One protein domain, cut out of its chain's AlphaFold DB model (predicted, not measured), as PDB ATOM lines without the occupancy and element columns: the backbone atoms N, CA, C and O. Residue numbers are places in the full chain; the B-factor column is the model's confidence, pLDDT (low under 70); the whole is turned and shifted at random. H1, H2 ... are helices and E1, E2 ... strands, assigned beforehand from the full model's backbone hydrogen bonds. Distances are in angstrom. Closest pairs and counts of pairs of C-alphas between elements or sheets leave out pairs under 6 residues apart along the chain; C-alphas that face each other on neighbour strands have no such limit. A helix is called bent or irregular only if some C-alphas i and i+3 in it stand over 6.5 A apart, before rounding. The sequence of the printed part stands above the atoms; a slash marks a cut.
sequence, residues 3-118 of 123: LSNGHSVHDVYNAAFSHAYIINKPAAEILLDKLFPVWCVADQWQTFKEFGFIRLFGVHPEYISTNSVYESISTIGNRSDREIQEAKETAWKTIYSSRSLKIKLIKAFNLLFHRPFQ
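What this domain is: This is residues 3 to 118 of the 123 residues of an uncharacterized protein of Pantoea cypripedii (UniProt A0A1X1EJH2). An open, wide frame: a short two-stranded ribbon, E1 with E2, lies along one side, the small helix H2 sits near the middle, and residues 67 to 90 swing out as a free arc through H3 into H4. H4 and H5 make a corner at their tight link, and H1 stands apart from the other helices. The printed part has 116 residues, with five named helices and two named strands in the order E1, H1, H2, E2, H3, H4, H5; the sheet, E1 - E2, is antiparallel and the class is mostly helix. It is only just loose, close to compact, with a radius of gyration of the C-alphas of 16.5 A and spans of 42 by 36 by 33 A.

How they stand to each other: E1, residues 8 to 11, and E2, residues 57 to 60, are antiparallel neighbours at 144 degrees; the C-alphas of Val 9 and Val 59 face each other at 4.6 A, and N 8 and O 60 are within hydrogen-bond range at 2.8 A. H1, residues 25 to 35, and H2, residues 45 to 50, are only just apart, closest 8.0 A. H3, residues 68 to 72, and H4, residues 82 to 97, are apart. H5, residues 101 to 117, is close to but not clearly touching H2, about perpendicular at 75 degrees by a rough line; their closest C-alphas, of Glu 50 and Ile 103, are 7.3 A apart. Every O i to N i+4 pair is within hydrogen-bond range in H1, H2, H3 and H4, and 10 of 13 in H5.

Where its parts are: E1 begins at C-alpha 8, (4.904, -5.455, -55.362). H1 is 15.1 A long, H4 22.5 A and H5 24.4 A. H5 has a kink of 37 degrees near residue 111 and is only just irregular, with C-alphas 113 and 116 6.6 A apart; it ends at C-alpha 117, (-11.180, -17.634, -55.509).

The domain as a whole: The two C-alphas farthest apart, of Ser 4 and Glu 83, are 48.5 A apart. The printed part has no cut, and its long link is E1 to H1, 13 residues. Confidence is low, with pLDDT under 70, at residues 76 to 79.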
ATOM      1  N   LEU A   3       5.953  -2.031 -57.853       91.19
ATOM      2  CA  LEU A   3       6.944  -1.018 -57.524       91.19
ATOM      3  C   LEU A   3       8.084  -1.097 -58.547       91.19
ATOM      4  O   LEU A   3       8.379  -2.157 -59.098       91.19
ATOM      5  N   SER A   4       8.762   0.022 -58.794       87.19
ATOM      6  CA  SER A   4       9.778   0.145 -59.853       87.19
ATOM      7  C   SER A   4      11.033  -0.720 -59.659       87.19
ATOM      8  O   SER A   4      11.851  -0.820 -60.566       87.19
ATOM      9  N   ASN A   5      11.212  -1.335 -58.491       91.31
ATOM     10  CA  ASN A   5      12.391  -2.108 -58.096       91.31
ATOM     11  C   ASN A   5      12.115  -3.621 -57.987       91.31
ATOM     12  O   ASN A   5      12.735  -4.310 -57.176       91.31
ATOM     13  N   GLY A   6      11.145  -4.135 -58.749       92.38
ATOM     14  CA  GLY A   6      10.800  -5.562 -58.756       92.38
ATOM     15  C   GLY A   6      10.047  -6.040 -57.511       92.38
ATOM     16  O   GLY A   6       9.879  -7.241 -57.325       92.38
ATOM     17  N   HIS A   7       9.595  -5.113 -56.666       93.75
ATOM     18  CA  HIS A   7       8.716  -5.397 -55.536       93.75
ATOM     19  C   HIS A   7       7.264  -5.101 -55.900       93.75
ATOM     20  O   HIS A   7       6.971  -4.397 -56.862       93.75
ATOM     21  N   SER A   8       6.331  -5.622 -55.118       94.31
ATOM     22  CA  SER A   8       4.904  -5.455 -55.362       94.31
ATOM     23  C   SER A   8       4.128  -5.416 -54.050       94.31
ATOM     24  O   SER A   8       4.455  -6.111 -53.094       94.31
ATOM     25  N   VAL A   9       3.107  -4.568 -53.993       93.38
ATOM     26  CA  VAL A   9       2.234  -4.385 -52.830       93.38
ATOM     27  C   VAL A   9       0.941  -5.167 -53.030       93.38
ATOM     28  O   VAL A   9       0.258  -4.976 -54.045       93.38
ATOM     29  N   HIS A  10       0.582  -5.988 -52.044       92.44
ATOM     30  CA  HIS A  10      -0.590  -6.869 -52.060       92.44
ATOM     31  C   HIS A  10      -1.451  -6.683 -50.815       92.44
ATOM     32  O   HIS A  10      -0.948  -6.334 -49.747       92.44
ATOM     33  N   ASP A  11      -2.752  -6.950 -50.938       91.88
ATOM     34  CA  ASP A  11      -3.633  -7.057 -49.773       91.88
ATOM     35  C   ASP A  11      -3.206  -8.249 -48.906       91.88
ATOM     36  O   ASP A  11      -3.115  -9.387 -49.368       91.88
ATOM     37  N   VAL A  12      -2.977  -8.001 -47.617       90.56
ATOM     38  CA  VAL A  12      -2.525  -9.044 -46.689       90.56
ATOM     39  C   VAL A  12      -3.705  -9.881 -46.243       90.56
ATOM     40  O   VAL A  12      -4.605  -9.358 -45.593       90.56
ATOM     41  N   TYR A  13      -3.714 -11.182 -46.524       85.44
ATOM     42  CA  TYR A  13      -4.775 -12.067 -46.030       85.44
ATOM     43  C   TYR A  13      -4.636 -12.353 -44.528       85.44
ATOM     44  O   TYR A  13      -5.580 -12.148 -43.764       85.44
ATOM     45  N   ASN A  14      -3.446 -12.787 -44.112       84.62
ATOM     46  CA  ASN A  14      -3.074 -13.052 -42.730       84.62
ATOM     47  C   ASN A  14      -1.671 -12.477 -42.497       84.62
ATOM     48  O   ASN A  14      -0.805 -12.656 -43.348       84.62
ATOM     49  N   ALA A  15      -1.465 -11.795 -41.372       83.12
ATOM     50  CA  ALA A  15      -0.154 -11.332 -40.944       83.12
ATOM     51  C   ALA A  15       0.005 -11.537 -39.444       83.12
ATOM     52  O   ALA A  15      -0.816 -11.079 -38.646       83.12
ATOM     53  N   ALA A  16       1.110 -12.174 -39.089       77.31
ATOM     54  CA  ALA A  16       1.618 -12.240 -37.736       77.31
ATOM     55  C   ALA A  16       3.035 -11.682 -37.761       77.31
ATOM     56  O   ALA A  16       3.814 -12.065 -38.634       77.31
ATOM     57  N   PHE A  17       3.347 -10.813 -36.798       78.81
ATOM     58  CA  PHE A  17       4.628 -10.116 -36.704       78.81
ATOM     59  C   PHE A  17       4.918  -9.204 -37.905       78.81
ATOM     60  O   PHE A  17       4.263  -9.233 -38.947       78.81
ATOM     61  N   SER A  18       5.888  -8.317 -37.729       85.69
ATOM     62  CA  SER A  18       6.467  -7.534 -38.814       85.69
ATOM     63  C   SER A  18       7.823  -7.015 -38.357       85.69
ATOM     64  O   SER A  18       7.925  -6.445 -37.272       85.69
ATOM     65  N   HIS A  19       8.858  -7.207 -39.174       85.94
ATOM     66  CA  HIS A  19      10.196  -6.678 -38.889       85.94
ATOM     67  C   HIS A  19      10.301  -5.184 -39.198       85.94
ATOM     68  O   HIS A  19      11.043  -4.461 -38.540       85.94
ATOM     69  N   ALA A  20       9.533  -4.715 -40.180       89.31
ATOM     70  CA  ALA A  20       9.372  -3.305 -40.480       89.31
ATOM     71  C   ALA A  20       8.028  -3.039 -41.144       89.31
ATOM     72  O   ALA A  20       7.541  -3.818 -41.963       89.31
ATOM     73  N   TYR A  21       7.467  -1.881 -40.819       93.38
ATOM     74  CA  TYR A  21       6.226  -1.395 -41.387       93.38
ATOM     75  C   TYR A  21       6.289   0.120 -41.559       93.38
ATOM     76  O   TYR A  21       7.052   0.819 -40.894       93.38
ATOM     77  N   ILE A  22       5.447   0.621 -42.455       94.12
ATOM     78  CA  ILE A  22       5.179   2.045 -42.617       94.12
ATOM     79  C   ILE A  22       3.699   2.240 -42.336       94.12
ATOM     80  O   ILE A  22       2.855   1.519 -42.871       94.12
ATOM     81  N   ILE A  23       3.383   3.227 -41.507       95.38
ATOM     82  CA  ILE A  23       2.014   3.620 -41.206       95.38
ATOM     83  C   ILE A  23       1.829   5.088 -41.568       95.38
ATOM     84  O   ILE A  23       2.682   5.927 -41.284       95.38
ATOM     85  N   ASN A  24       0.722   5.405 -42.236       97.38
ATOM     86  CA  ASN A  24       0.379   6.794 -42.504       97.38
ATOM     87  C   ASN A  24      -0.260   7.440 -41.265       97.38
ATOM     88  O   ASN A  24      -0.754   6.757 -40.367       97.38
ATOM     89  N   LYS A  25      -0.272   8.774 -41.229       98.12
ATOM     90  CA  LYS A  25      -0.805   9.529 -40.089       98.12
ATOM     91  C   LYS A  25      -2.258   9.150 -39.725       98.12
ATOM     92  O   LYS A  25      -2.476   8.847 -38.556       98.12
ATOM     93  N   PRO A  26      -3.219   9.061 -40.671       97.75
ATOM     94  CA  PRO A  26      -4.593   8.693 -40.324       97.75
ATOM     95  C   PRO A  26      -4.719   7.307 -39.680       97.75
ATOM     96  O   PRO A  26      -5.450   7.137 -38.710       97.75
ATOM     97  N   ALA A  27      -3.996   6.304 -40.189       96.81
ATOM     98  CA  ALA A  27      -4.009   4.973 -39.595       96.81
ATOM     99  C   ALA A  27      -3.382   4.979 -38.193       96.81
ATOM    100  O   ALA A  27      -3.899   4.312 -37.302       96.81
ATOM    101  N   ALA A  28      -2.313   5.750 -37.981       96.81
ATOM    102  CA  ALA A  28      -1.673   5.874 -36.673       96.81
ATOM    103  C   ALA A  28      -2.603   6.517 -35.630       96.81
ATOM    104  O   ALA A  28      -2.694   6.017 -34.515       96.81
ATOM    105  N   GLU A  29      -3.337   7.569 -36.000       97.75
ATOM    106  CA  GLU A  29      -4.326   8.219 -35.127       97.75
ATOM    107  C   GLU A  29      -5.472   7.266 -34.761       97.75
ATOM    108  O   GLU A  29      -5.853   7.178 -33.595       97.75
ATOM    109  N   ILE A  30      -5.976   6.490 -35.731       96.88
ATOM    110  CA  ILE A  30      -7.005   5.473 -35.471       96.88
ATOM    111  C   ILE A  30      -6.477   4.395 -34.524       96.88
ATOM    112  O   ILE A  30      -7.174   4.011 -33.589       96.88
ATOM    113  N   LEU A  31      -5.264   3.885 -34.748       95.62
ATOM    114  CA  LEU A  31      -4.692   2.879 -33.855       95.62
ATOM    115  C   LEU A  31      -4.444   3.447 -32.456       95.62
ATOM    116  O   LEU A  31      -4.722   2.757 -31.483       95.62
ATOM    117  N   LEU A  32      -4.001   4.698 -32.329       95.38
ATOM    118  CA  LEU A  32      -3.830   5.344 -31.028       95.38
ATOM    119  C   LEU A  32      -5.158   5.411 -30.254       95.38
ATOM    120  O   LEU A  32      -5.194   5.040 -29.087       95.38
ATOM    121  N   ASP A  33      -6.251   5.805 -30.909       95.94
ATOM    122  CA  ASP A  33      -7.592   5.832 -30.302       95.94
ATOM    123  C   ASP A  33      -8.106   4.425 -29.950       95.94
ATOM    124  O   ASP A  33      -8.669   4.204 -28.882       95.94
ATOM    125  N   LYS A  34      -7.910   3.443 -30.839       93.62
ATOM    126  CA  LYS A  34      -8.486   2.095 -30.683       93.62
ATOM    127  C   LYS A  34      -7.679   1.159 -29.794       93.62
ATOM    128  O   LYS A  34      -8.238   0.179 -29.300       93.62
ATOM    129  N   LEU A  35      -6.385   1.411 -29.618       93.69
ATOM    130  CA  LEU A  35      -5.487   0.565 -28.828       93.69
ATOM    131  C   LEU A  35      -5.257   1.093 -27.406       93.69
ATOM    132  O   LEU A  35      -4.570   0.421 -26.640       93.69
ATOM    133  N   PHE A  36      -5.841   2.240 -27.038       93.00
ATOM    134  CA  PHE A  36      -5.800   2.779 -25.678       93.00
ATOM    135  C   PHE A  36      -7.168   2.677 -24.968       93.00
ATOM    136  O   PHE A  36      -8.189   3.015 -25.565       93.00
ATOM    137  N   PRO A  37      -7.216   2.247 -23.689       92.69
ATOM    138  CA  PRO A  37      -6.099   1.730 -22.887       92.69
ATOM    139  C   PRO A  37      -5.537   0.421 -23.463       92.69
ATOM    140  O   PRO A  37      -6.258  -0.315 -24.127       92.69
ATOM    141  N   VAL A  38      -4.253   0.137 -23.222       93.00
ATOM    142  CA  VAL A  38      -3.543  -1.001 -23.838       93.00
ATOM    143  C   VAL A  38      -4.232  -2.329 -23.514       93.00
ATOM    144  O   VAL A  38      -4.335  -2.710 -22.351       93.00
ATOM    145  N   TRP A  39      -4.668  -3.051 -24.550       91.19
ATOM    146  CA  TRP A  39      -5.383  -4.332 -24.418       91.19
ATOM    147  C   TRP A  39      -4.804  -5.473 -25.268       91.19
ATOM    148  O   TRP A  39      -5.205  -6.627 -25.110       91.19
ATOM    149  N   CYS A  40      -3.858  -5.188 -26.165       89.88
ATOM    150  CA  CYS A  40      -3.127  -6.202 -26.927       89.88
ATOM    151  C   CYS A  40      -1.716  -5.727 -27.304       89.88
ATOM    152  O   CYS A  40      -1.345  -4.576 -27.075       89.88
ATOM    153  N   VAL A  41      -0.921  -6.639 -27.872       87.69
ATOM    154  CA  VAL A  41       0.429  -6.347 -28.374       87.69
ATOM    155  C   VAL A  41       0.347  -5.454 -29.619       87.69
ATOM    156  O   VAL A  41      -0.566  -5.590 -30.433       87.69
ATOM    157  N   ALA A  42       1.314  -4.552 -29.784       84.25
ATOM    158  CA  ALA A  42       1.316  -3.537 -30.837       84.25
ATOM    159  C   ALA A  42       1.398  -4.086 -32.278       84.25
ATOM    160  O   ALA A  42       1.096  -3.357 -33.214       84.25
ATOM    161  N   ASP A  43       1.782  -5.347 -32.478       86.50
ATOM    162  CA  ASP A  43       1.985  -5.974 -33.791       86.50
ATOM    163  C   ASP A  43       0.884  -6.981 -34.171       86.50
ATOM    164  O   ASP A  43       1.070  -7.842 -35.036       86.50
ATOM    165  N   GLN A  44      -0.299  -6.868 -33.556       91.56
ATOM    166  CA  GLN A  44      -1.481  -7.677 -33.884       91.56
ATOM    167  C   GLN A  44      -2.172  -7.190 -35.174       91.56
ATOM    168  O   GLN A  44      -3.378  -6.934 -35.210       91.56
ATOM    169  N   TRP A  45      -1.409  -7.082 -36.266       93.00
ATOM    170  CA  TRP A  45      -1.850  -6.514 -37.546       93.00
ATOM    171  C   TRP A  45      -3.089  -7.202 -38.121       93.00
ATOM    172  O   TRP A  45      -4.004  -6.525 -38.601       93.00
ATOM    173  N   GLN A  46      -3.161  -8.538 -38.028       90.69
ATOM    174  CA  GLN A  46      -4.356  -9.278 -38.432       90.69
ATOM    175  C   GLN A  46      -5.581  -8.827 -37.633       90.69
ATOM    176  O   GLN A  46      -6.626  -8.572 -38.227       90.69
ATOM    177  N   THR A  47      -5.469  -8.683 -36.312       91.19
ATOM    178  CA  THR A  47      -6.572  -8.215 -35.465       91.19
ATOM    179  C   THR A  47      -6.998  -6.806 -35.857       91.19
ATOM    180  O   THR A  47      -8.187  -6.564 -36.041       91.19
ATOM    181  N   PHE A  48      -6.062  -5.880 -36.071       92.69
ATOM    182  CA  PHE A  48      -6.402  -4.499 -36.437       92.69
ATOM    183  C   PHE A  48      -7.138  -4.427 -37.778       92.69
ATOM    184  O   PHE A  48      -8.126  -3.700 -37.912       92.69
ATOM    185  N   LYS A  49      -6.705  -5.237 -38.754       91.81
ATOM    186  CA  LYS A  49      -7.410  -5.404 -40.030       91.81
ATOM    187  C   LYS A  49      -8.795  -6.012 -39.818       91.81
ATOM    188  O   LYS A  49      -9.779  -5.515 -40.360       91.81
ATOM    189  N   GLU A  50      -8.893  -7.086 -39.041       88.88
ATOM    190  CA  GLU A  50     -10.150  -7.799 -38.811       88.88
ATOM    191  C   GLU A  50     -11.177  -6.972 -38.050       88.88
ATOM    192  O   GLU A  50     -12.364  -7.180 -38.258       88.88
ATOM    193  N   PHE A  51     -10.754  -6.046 -37.194       90.50
ATOM    194  CA  PHE A  51     -11.638  -5.096 -36.519       90.50
ATOM    195  C   PHE A  51     -12.007  -3.901 -37.413       90.50
ATOM    196  O   PHE A  51     -12.887  -3.116 -37.062       90.50
ATOM    197  N   GLY A  52     -11.380  -3.787 -38.588       90.06
ATOM    198  CA  GLY A  52     -11.618  -2.719 -39.553       90.06
ATOM    199  C   GLY A  52     -10.967  -1.391 -39.180       90.06
ATOM    200  O   GLY A  52     -11.394  -0.358 -39.686       90.06
ATOM    201  N   PHE A  53      -9.964  -1.395 -38.298       93.31
ATOM    202  CA  PHE A  53      -9.261  -0.175 -37.889       93.31
ATOM    203  C   PHE A  53      -8.368   0.361 -39.005       93.31
ATOM    204  O   PHE A  53      -8.281   1.566 -39.212       93.31
ATOM    205  N   ILE A  54      -7.723  -0.542 -39.744       94.62
ATOM    206  CA  ILE A  54      -6.770  -0.198 -40.797       94.62
ATOM    207  C   ILE A  54      -6.964  -1.071 -42.036       94.62
ATOM    208  O   ILE A  54      -7.495  -2.182 -41.975       94.62
ATOM    209  N   ARG A  55      -6.462  -0.575 -43.169       94.31
ATOM    210  CA  ARG A  55      -6.176  -1.394 -44.351       94.31
ATOM    211  C   ARG A  55      -4.725  -1.843 -44.274       94.31
ATOM    212  O   ARG A  55      -3.849  -1.018 -44.036       94.31
ATOM    213  N   LEU A  56      -4.492  -3.136 -44.468       94.69
ATOM    214  CA  LEU A  56      -3.178  -3.744 -44.306       94.69
ATOM    215  C   LEU A  56      -2.693  -4.314 -45.636       94.69
ATOM    216  O   LEU A  56      -3.365  -5.153 -46.242       94.69
ATOM    217  N   PHE A  57      -1.504  -3.875 -46.035       94.44
ATOM    218  CA  PHE A  57      -0.821  -4.307 -47.244       94.44
ATOM    219  C   PHE A  57       0.572  -4.832 -46.907       94.44
ATOM    220  O   PHE A  57       1.168  -4.418 -45.914       94.44
ATOM    221  N   GLY A  58       1.072  -5.731 -47.746       92.94
ATOM    222  CA  GLY A  58       2.371  -6.374 -47.607       92.94
ATOM    223  C   GLY A  58       3.174  -6.185 -48.882       92.94
ATOM    224  O   GLY A  58       2.598  -6.126 -49.971       92.94
ATOM    225  N   VAL A  59       4.492  -6.062 -48.740       92.81
ATOM    226  CA  VAL A  59       5.412  -5.959 -49.875       92.81
ATOM    227  C   VAL A  59       6.027  -7.327 -50.147       92.81
ATOM    228  O   VAL A  59       6.491  -7.987 -49.218       92.81
ATOM    229  N   HIS A  60       6.022  -7.730 -51.416       91.50
ATOM    230  CA  HIS A  60       6.630  -8.962 -51.897       91.50
ATOM    231  C   HIS A  60       7.561  -8.701 -53.102       91.50
ATOM    232  O   HIS A  60       7.108  -8.080 -54.073       91.50
ATOM    233  N   PRO A  61       8.813  -9.199 -53.087       91.62
ATOM    234  CA  PRO A  61       9.489  -9.788 -51.923       91.62
ATOM    235  C   PRO A  61       9.629  -8.777 -50.768       91.62
ATOM    236  O   PRO A  61       9.382  -7.586 -50.945       91.62
ATOM    237  N   GLU A  62       9.925  -9.244 -49.557       90.00
ATOM    238  CA  GLU A  62      10.105  -8.377 -48.392       90.00
ATOM    239  C   GLU A  62      11.424  -7.589 -48.447       90.00
ATOM    240  O   GLU A  62      12.449  -8.088 -48.903       90.00
ATOM    241  N   TYR A  63      11.418  -6.359 -47.921       89.69
ATOM    242  CA  TYR A  63      12.637  -5.544 -47.806       89.69
ATOM    243  C   TYR A  63      13.522  -5.932 -46.622       89.69
ATOM    244  O   TYR A  63      14.731  -5.720 -46.659       89.69
ATOM    245  N   ILE A  64      12.912  -6.431 -45.544       89.94
ATOM    246  CA  ILE A  64      13.610  -6.817 -44.319       89.94
ATOM    247  C   ILE A  64      13.211  -8.243 -43.988       89.94
ATOM    248  O   ILE A  64      12.048  -8.513 -43.683       89.94
ATOM    249  N   SER A  65      14.202  -9.127 -44.034       85.62
ATOM    250  CA  SER A  65      14.075 -10.532 -43.673       85.62
ATOM    251  C   SER A  65      14.924 -10.829 -42.438       85.62
ATOM    252  O   SER A  65      15.900 -10.128 -42.146       85.62
ATOM    253  N   THR A  66      14.533 -11.847 -41.684       82.25
ATOM    254  CA  THR A  66      15.300 -12.342 -40.544       82.25
ATOM    255  C   THR A  66      16.522 -13.112 -41.007       82.25
ATOM    256  O   THR A  66      16.544 -13.762 -42.049       82.25
ATOM    257  N   ASN A  67      17.569 -13.072 -40.188       86.06
ATOM    258  CA  ASN A  67      18.644 -14.035 -40.335       86.06
ATOM    259  C   ASN A  67      18.147 -15.390 -39.808       86.06
ATOM    260  O   ASN A  67      17.848 -15.520 -38.619       86.06
ATOM    261  N   SER A  68      18.092 -16.389 -40.688       84.31
ATOM    262  CA  SER A  68      17.554 -17.720 -40.384       84.31
ATOM    263  C   SER A  68      18.237 -18.410 -39.199       84.31
ATOM    264  O   SER A  68      17.581 -19.119 -38.436       84.31
ATOM    265  N   VAL A  69      19.538 -18.172 -38.990       86.12
ATOM    266  CA  VAL A  69      20.295 -18.741 -37.864       86.12
ATOM    267  C   VAL A  69      19.763 -18.199 -36.541       86.12
ATOM    268  O   VAL A  69      19.434 -18.973 -35.643       86.12
ATOM    269  N   TYR A  70      19.627 -16.878 -36.422       84.19
ATOM    270  CA  TYR A  70      19.168 -16.252 -35.181       84.19
ATOM    271  C   TYR A  70      17.674 -16.448 -34.926       84.19
ATOM    272  O   TYR A  70      17.252 -16.530 -33.774       84.19
ATOM    273  N   GLU A  71      16.874 -16.576 -35.983       81.44
ATOM    274  CA  GLU A  71      15.453 -16.881 -35.854       81.44
ATOM    275  C   GLU A  71      15.226 -18.257 -35.211       81.44
ATOM    276  O   GLU A  71      14.424 -18.377 -34.286       81.44
ATOM    277  N   SER A  72      15.995 -19.274 -35.618       78.69
ATOM    278  CA  SER A  72      15.860 -20.646 -35.104       78.69
ATOM    279  C   SER A  72      16.169 -20.812 -33.610       78.69
ATOM    280  O   SER A  72      15.683 -21.753 -32.984       78.69
ATOM    281  N   ILE A  73      16.948 -19.895 -33.029       83.31
ATOM    282  CA  ILE A  73      17.299 -19.896 -31.600       83.31
ATOM    283  C   ILE A  73      16.462 -18.899 -30.789       83.31
ATOM    284  O   ILE A  73      16.660 -18.756 -29.582       83.31
ATOM    285  N   SER A  74      15.536 -18.187 -31.437       77.56
ATOM    286  CA  SER A  74      14.699 -17.187 -30.786       77.56
ATOM    287  C   SER A  74      13.733 -17.831 -29.793       77.56
ATOM    288  O   SER A  74      12.984 -18.753 -30.114       77.56
ATOM    289  N   THR A  75      13.679 -17.287 -28.579       76.31
ATOM    290  CA  THR A  75      12.735 -17.721 -27.541       76.31
ATOM    291  C   THR A  75      11.352 -17.079 -27.680       76.31
ATOM    292  O   THR A  75      10.414 -17.514 -27.017       76.31
ATOM    293  N   ILE A  76      11.179 -16.101 -28.582       69.06
ATOM    294  CA  ILE A  76       9.910 -15.376 -28.802       69.06
ATOM    295  C   ILE A  76       8.775 -16.329 -29.232       69.06
ATOM    296  O   ILE A  76       7.597 -16.096 -28.932       69.06
ATOM    297  N   GLY A  77       9.125 -17.419 -29.923       63.72
ATOM    298  CA  GLY A  77       8.184 -18.439 -30.388       63.72
ATOM    299  C   GLY A  77       7.815 -19.501 -29.348       63.72
ATOM    300  O   GLY A  77       6.818 -20.201 -29.537       63.72
ATOM    301  N   ASN A  78       8.567 -19.631 -28.247       66.81
ATOM    302  CA  ASN A  78       8.324 -20.682 -27.264       66.81
ATOM    303  C   ASN A  78       7.143 -20.304 -26.356       66.81
ATOM    304  O   ASN A  78       7.283 -19.559 -25.391       66.81
ATOM    305  N   ARG A  79       5.953 -20.792 -26.716       68.06
ATOM    306  CA  ARG A  79       4.679 -20.502 -26.043       68.06
ATOM    307  C   ARG A  79       4.011 -21.775 -25.522       68.06
ATOM    308  O   ARG A  79       2.794 -21.873 -25.591       68.06
ATOM    309  N   SER A  80       4.774 -22.773 -25.084       75.88
ATOM    310  CA  SER A  80       4.260 -24.115 -24.758       75.88
ATOM    311  C   SER A  80       3.498 -24.223 -23.430       75.88
ATOM    312  O   SER A  80       2.917 -25.272 -23.159       75.88
ATOM    313  N   ASP A  81       3.469 -23.167 -22.616       85.62
ATOM    314  CA  ASP A  81       2.739 -23.160 -21.350       85.62
ATOM    315  C   ASP A  81       1.219 -23.215 -21.584       85.62
ATOM    316  O   ASP A  81       0.628 -22.319 -22.199       85.62
ATOM    317  N   ARG A  82       0.589 -24.287 -21.096       88.88
ATOM    318  CA  ARG A  82      -0.832 -24.567 -21.314       88.88
ATOM    319  C   ARG A  82      -1.743 -23.577 -20.591       88.88
ATOM    320  O   ARG A  82      -2.733 -23.145 -21.175       88.88
ATOM    321  N   GLU A  83      -1.415 -23.193 -19.360       90.19
ATOM    322  CA  GLU A  83      -2.245 -22.269 -18.578       90.19
ATOM    323  C   GLU A  83      -2.250 -20.883 -19.231       90.19
ATOM    324  O   GLU A  83      -3.302 -20.258 -19.397       90.19
ATOM    325  N   ILE A  84      -1.083 -20.439 -19.709       86.94
ATOM    326  CA  ILE A  84      -0.952 -19.187 -20.462       86.94
ATOM    327  C   ILE A  84      -1.740 -19.250 -21.778       86.94
ATOM    328  O   ILE A  84      -2.387 -18.268 -22.155       86.94
ATOM    329  N   GLN A  85      -1.714 -20.383 -22.489       88.06
ATOM    330  CA  GLN A  85      -2.494 -20.562 -23.719       88.06
ATOM    331  C   GLN A  85      -4.002 -20.481 -23.459       88.06
ATOM    332  O   GLN A  85      -4.689 -19.730 -24.152       88.06
ATOM    333  N   GLU A  86      -4.514 -21.180 -22.447       92.06
ATOM    334  CA  GLU A  86      -5.940 -21.178 -22.094       92.06
ATOM    335  C   GLU A  86      -6.424 -19.779 -21.672       92.06
ATOM    336  O   GLU A  86      -7.476 -19.300 -22.125       92.06
ATOM    337  N   ALA A  87      -5.625 -19.069 -20.867       90.94
ATOM    338  CA  ALA A  87      -5.907 -17.690 -20.478       90.94
ATOM    339  C   ALA A  87      -5.935 -16.755 -21.698       90.94
ATOM    340  O   ALA A  87      -6.859 -15.950 -21.864       90.94
ATOM    341  N   LYS A  88      -4.959 -16.903 -22.601       88.69
ATOM    342  CA  LYS A  88      -4.875 -16.138 -23.847       88.69
ATOM    343  C   LYS A  88      -6.072 -16.409 -24.757       88.69
ATOM    344  O   LYS A  88      -6.649 -15.463 -25.290       88.69
ATOM    345  N   GLU A  89      -6.474 -17.665 -24.933       90.88
ATOM    346  CA  GLU A  89      -7.660 -18.019 -25.718       90.88
ATOM    347  C   GLU A  89      -8.932 -17.391 -25.153       90.88
ATOM    348  O   GLU A  89      -9.746 -16.848 -25.905       90.88
ATOM    349  N   THR A  90      -9.099 -17.436 -23.832       93.94
ATOM    350  CA  THR A  90     -10.256 -16.850 -23.150       93.94
ATOM    351  C   THR A  90     -10.297 -15.336 -23.345       93.94
ATOM    352  O   THR A  90     -11.335 -14.789 -23.729       93.94
ATOM    353  N   ALA A  91      -9.159 -14.657 -23.178       91.69
ATOM    354  CA  ALA A  91      -9.042 -13.223 -23.432       91.69
ATOM    355  C   ALA A  91      -9.396 -12.873 -24.886       91.69
ATOM    356  O   ALA A  91     -10.207 -11.978 -25.135       91.69
ATOM    357  N   TRP A  92      -8.869 -13.625 -25.858       91.56
ATOM    358  CA  TRP A  92      -9.160 -13.389 -27.272       91.56
ATOM    359  C   TRP A  92     -10.616 -13.648 -27.638       91.56
ATOM    360  O   TRP A  92     -11.181 -12.872 -28.407       91.56
ATOM    361  N   LYS A  93     -11.260 -14.681 -27.081       91.88
ATOM    362  CA  LYS A  93     -12.700 -14.924 -27.279       91.88
ATOM    363  C   LYS A  93     -13.525 -13.727 -26.809       91.88
ATOM    364  O   LYS A  93     -14.410 -13.276 -27.538       91.88
ATOM    365  N   THR A  94     -13.192 -13.173 -25.647       91.69
ATOM    366  CA  THR A  94     -13.846 -11.978 -25.097       91.69
ATOM    367  C   THR A  94     -13.616 -10.749 -25.976       91.69
ATOM    368  O   THR A  94     -14.567 -10.053 -26.323       91.69
ATOM    369  N   ILE A  95     -12.384 -10.514 -26.430       90.56
ATOM    370  CA  ILE A  95     -12.058  -9.404 -27.341       90.56
ATOM    371  C   ILE A  95     -12.808  -9.546 -28.675       90.56
ATOM    372  O   ILE A  95     -13.381  -8.593 -29.192       90.56
ATOM    373  N   TYR A  96     -12.853 -10.746 -29.251       87.94
ATOM    374  CA  TYR A  96     -13.481 -10.978 -30.550       87.94
ATOM    375  C   TYR A  96     -15.013 -10.964 -30.504       87.94
ATOM    376  O   TYR A  96     -15.648 -10.763 -31.552       87.94
ATOM    377  N   SER A  97     -15.616 -11.183 -29.334       87.06
ATOM    378  CA  SER A  97     -17.069 -11.136 -29.161       87.06
ATOM    379  C   SER A  97     -17.602  -9.701 -29.255       87.06
ATOM    380  O   SER A  97     -18.663  -9.505 -29.861       87.06
ATOM    381  N   SER A  98     -16.822  -8.713 -28.796       83.81
ATOM    382  CA  SER A  98     -17.166  -7.280 -28.792       83.81
ATOM    383  C   SER A  98     -17.140  -6.615 -30.175       83.81
ATOM    384  O   SER A  98     -17.581  -5.477 -30.336       83.81
ATOM    385  N   ARG A  99     -16.670  -7.324 -31.212       83.88
ATOM    386  CA  ARG A  99     -16.646  -6.812 -32.590       83.88
ATOM    387  C   ARG A  99     -18.040  -6.446 -33.093       83.88
ATOM    388  O   ARG A  99     -19.010  -7.186 -32.892       83.88
ATOM    389  N   SER A 100     -18.103  -5.356 -33.856       86.06
ATOM    390  CA  SER A 100     -19.340  -4.884 -34.477       86.06
ATOM    391  C   SER A 100     -19.940  -5.920 -35.439       86.06
ATOM    392  O   SER A 100     -19.232  -6.685 -36.103       86.06
ATOM    393  N   LEU A 101     -21.273  -5.938 -35.545       85.69
ATOM    394  CA  LEU A 101     -21.998  -6.861 -36.430       85.69
ATOM    395  C   LEU A 101     -21.590  -6.693 -37.898       85.69
ATOM    396  O   LEU A 101     -21.407  -7.683 -38.603       85.69
ATOM    397  N   LYS A 102     -21.362  -5.449 -38.335       87.06
ATOM    398  CA  LYS A 102     -20.877  -5.130 -39.686       87.06
ATOM    399  C   LYS A 102     -19.594  -5.894 -40.018       87.06
ATOM    400  O   LYS A 102     -19.491  -6.501 -41.077       87.06
ATOM    401  N   ILE A 103     -18.636  -5.900 -39.096       85.56
ATOM    402  CA  ILE A 103     -17.360  -6.595 -39.268       85.56
ATOM    403  C   ILE A 103     -17.551  -8.113 -39.321       85.56
ATOM    404  O   ILE A 103     -16.946  -8.783 -40.160       85.56
ATOM    405  N   LYS A 104     -18.432  -8.662 -38.476       85.94
ATOM    406  CA  LYS A 104     -18.775 -10.093 -38.499       85.94
ATOM    407  C   LYS A 104     -19.356 -10.503 -39.860       85.94
ATOM    408  O   LYS A 104     -18.918 -11.505 -40.422       85.94
ATOM    409  N   LEU A 105     -20.261  -9.696 -40.422       87.88
ATOM    410  CA  LEU A 105     -20.860  -9.930 -41.741       87.88
ATOM    411  C   LEU A 105     -19.840  -9.817 -42.879       87.88
ATOM    412  O   LEU A 105     -19.771 -10.708 -43.721       87.88
ATOM    413  N   ILE A 106     -19.001  -8.775 -42.880       86.44
ATOM    414  CA  ILE A 106     -17.940  -8.604 -43.887       86.44
ATOM    415  C   ILE A 106     -16.974  -9.792 -43.862       86.44
ATOM    416  O   ILE A 106     -16.583 -10.287 -44.920       86.44
ATOM    417  N   LYS A 107     -16.602 -10.279 -42.669       84.88
ATOM    418  CA  LYS A 107     -15.745 -11.462 -42.527       84.88
ATOM    419  C   LYS A 107     -16.426 -12.714 -43.083       84.88
ATOM    420  O   LYS A 107     -15.790 -13.450 -43.830       84.88
ATOM    421  N   ALA A 108     -17.700 -12.938 -42.761       87.44
ATOM    422  CA  ALA A 108     -18.459 -14.073 -43.285       87.44
ATOM    423  C   ALA A 108     -18.545 -14.038 -44.818       87.44
ATOM    424  O   ALA A 108     -18.233 -15.032 -45.473       87.44
ATOM    425  N   PHE A 109     -18.866 -12.878 -45.396       86.69
ATOM    426  CA  PHE A 109     -18.917 -12.702 -46.845       86.69
ATOM    427  C   PHE A 109     -17.552 -12.947 -47.500       86.69
ATOM    428  O   PHE A 109     -17.459 -13.685 -48.477       86.69
ATOM    429  N   ASN A 110     -16.472 -12.409 -46.922       83.75
ATOM    430  CA  ASN A 110     -15.117 -12.660 -47.415       83.75
ATOM    431  C   ASN A 110     -14.767 -14.153 -47.417       83.75
ATOM    432  O   ASN A 110     -14.214 -14.651 -48.393       83.75
ATOM    433  N   LEU A 111     -15.099 -14.876 -46.345       85.00
ATOM    434  CA  LEU A 111     -14.802 -16.305 -46.235       85.00
ATOM    435  C   LEU A 111     -15.589 -17.157 -47.234       85.00
ATOM    436  O   LEU A 111     -15.041 -18.130 -47.741       85.00
ATOM    437  N   LEU A 112     -16.843 -16.795 -47.508       87.88
ATOM    438  CA  LEU A 112     -17.724 -17.554 -48.397       87.88
ATOM    439  C   LEU A 112     -17.477 -17.245 -49.877       87.88
ATOM    440  O   LEU A 112     -17.483 -18.159 -50.695       87.88
ATOM    441  N   PHE A 113     -17.248 -15.976 -50.220       85.81
ATOM    442  CA  PHE A 113     -17.313 -15.517 -51.613       85.81
ATOM    443  C   PHE A 113     -16.011 -14.955 -52.166       85.81
ATOM    444  O   PHE A 113     -15.860 -14.907 -53.380       85.81
ATOM    445  N   HIS A 114     -15.064 -14.535 -51.325       78.75
ATOM    446  CA  HIS A 114     -13.776 -14.025 -51.808       78.75
ATOM    447  C   HIS A 114     -12.653 -15.042 -51.630       78.75
ATOM    448  O   HIS A 114     -11.915 -15.312 -52.574       78.75
ATOM    449  N   ARG A 115     -12.549 -15.654 -50.446       79.69
ATOM    450  CA  ARG A 115     -11.457 -16.568 -50.099       79.69
ATOM    451  C   ARG A 115     -11.286 -17.737 -51.082       79.69
ATOM    452  O   ARG A 115     -10.140 -17.983 -51.448       79.69
ATOM    453  N   PRO A 116     -12.337 -18.461 -51.519       84.75
ATOM    454  CA  PRO A 116     -12.154 -19.637 -52.378       84.75
ATOM    455  C   PRO A 116     -11.519 -19.321 -53.737       84.75
ATOM    456  O   PRO A 116     -10.943 -20.202 -54.364       84.75
ATOM    457  N   PHE A 117     -11.608 -18.065 -54.180       84.62
ATOM    458  CA  PHE A 117     -11.180 -17.634 -55.509       84.62
ATOM    459  C   PHE A 117      -9.849 -16.870 -55.493       84.62
ATOM    460  O   PHE A 117      -9.403 -16.393 -56.534       84.62
ATOM    461  N   GLN A 118      -9.201 -16.735 -54.330       82.88
ATOM    462  CA  GLN A 118      -7.938 -16.012 -54.192       82.88
ATOM    463  C   GLN A 118      -6.738 -16.959 -54.124       82.88
ATOM    464  O   GLN A 118      -6.696 -17.896 -53.327       82.88
TER     465      GLN A 118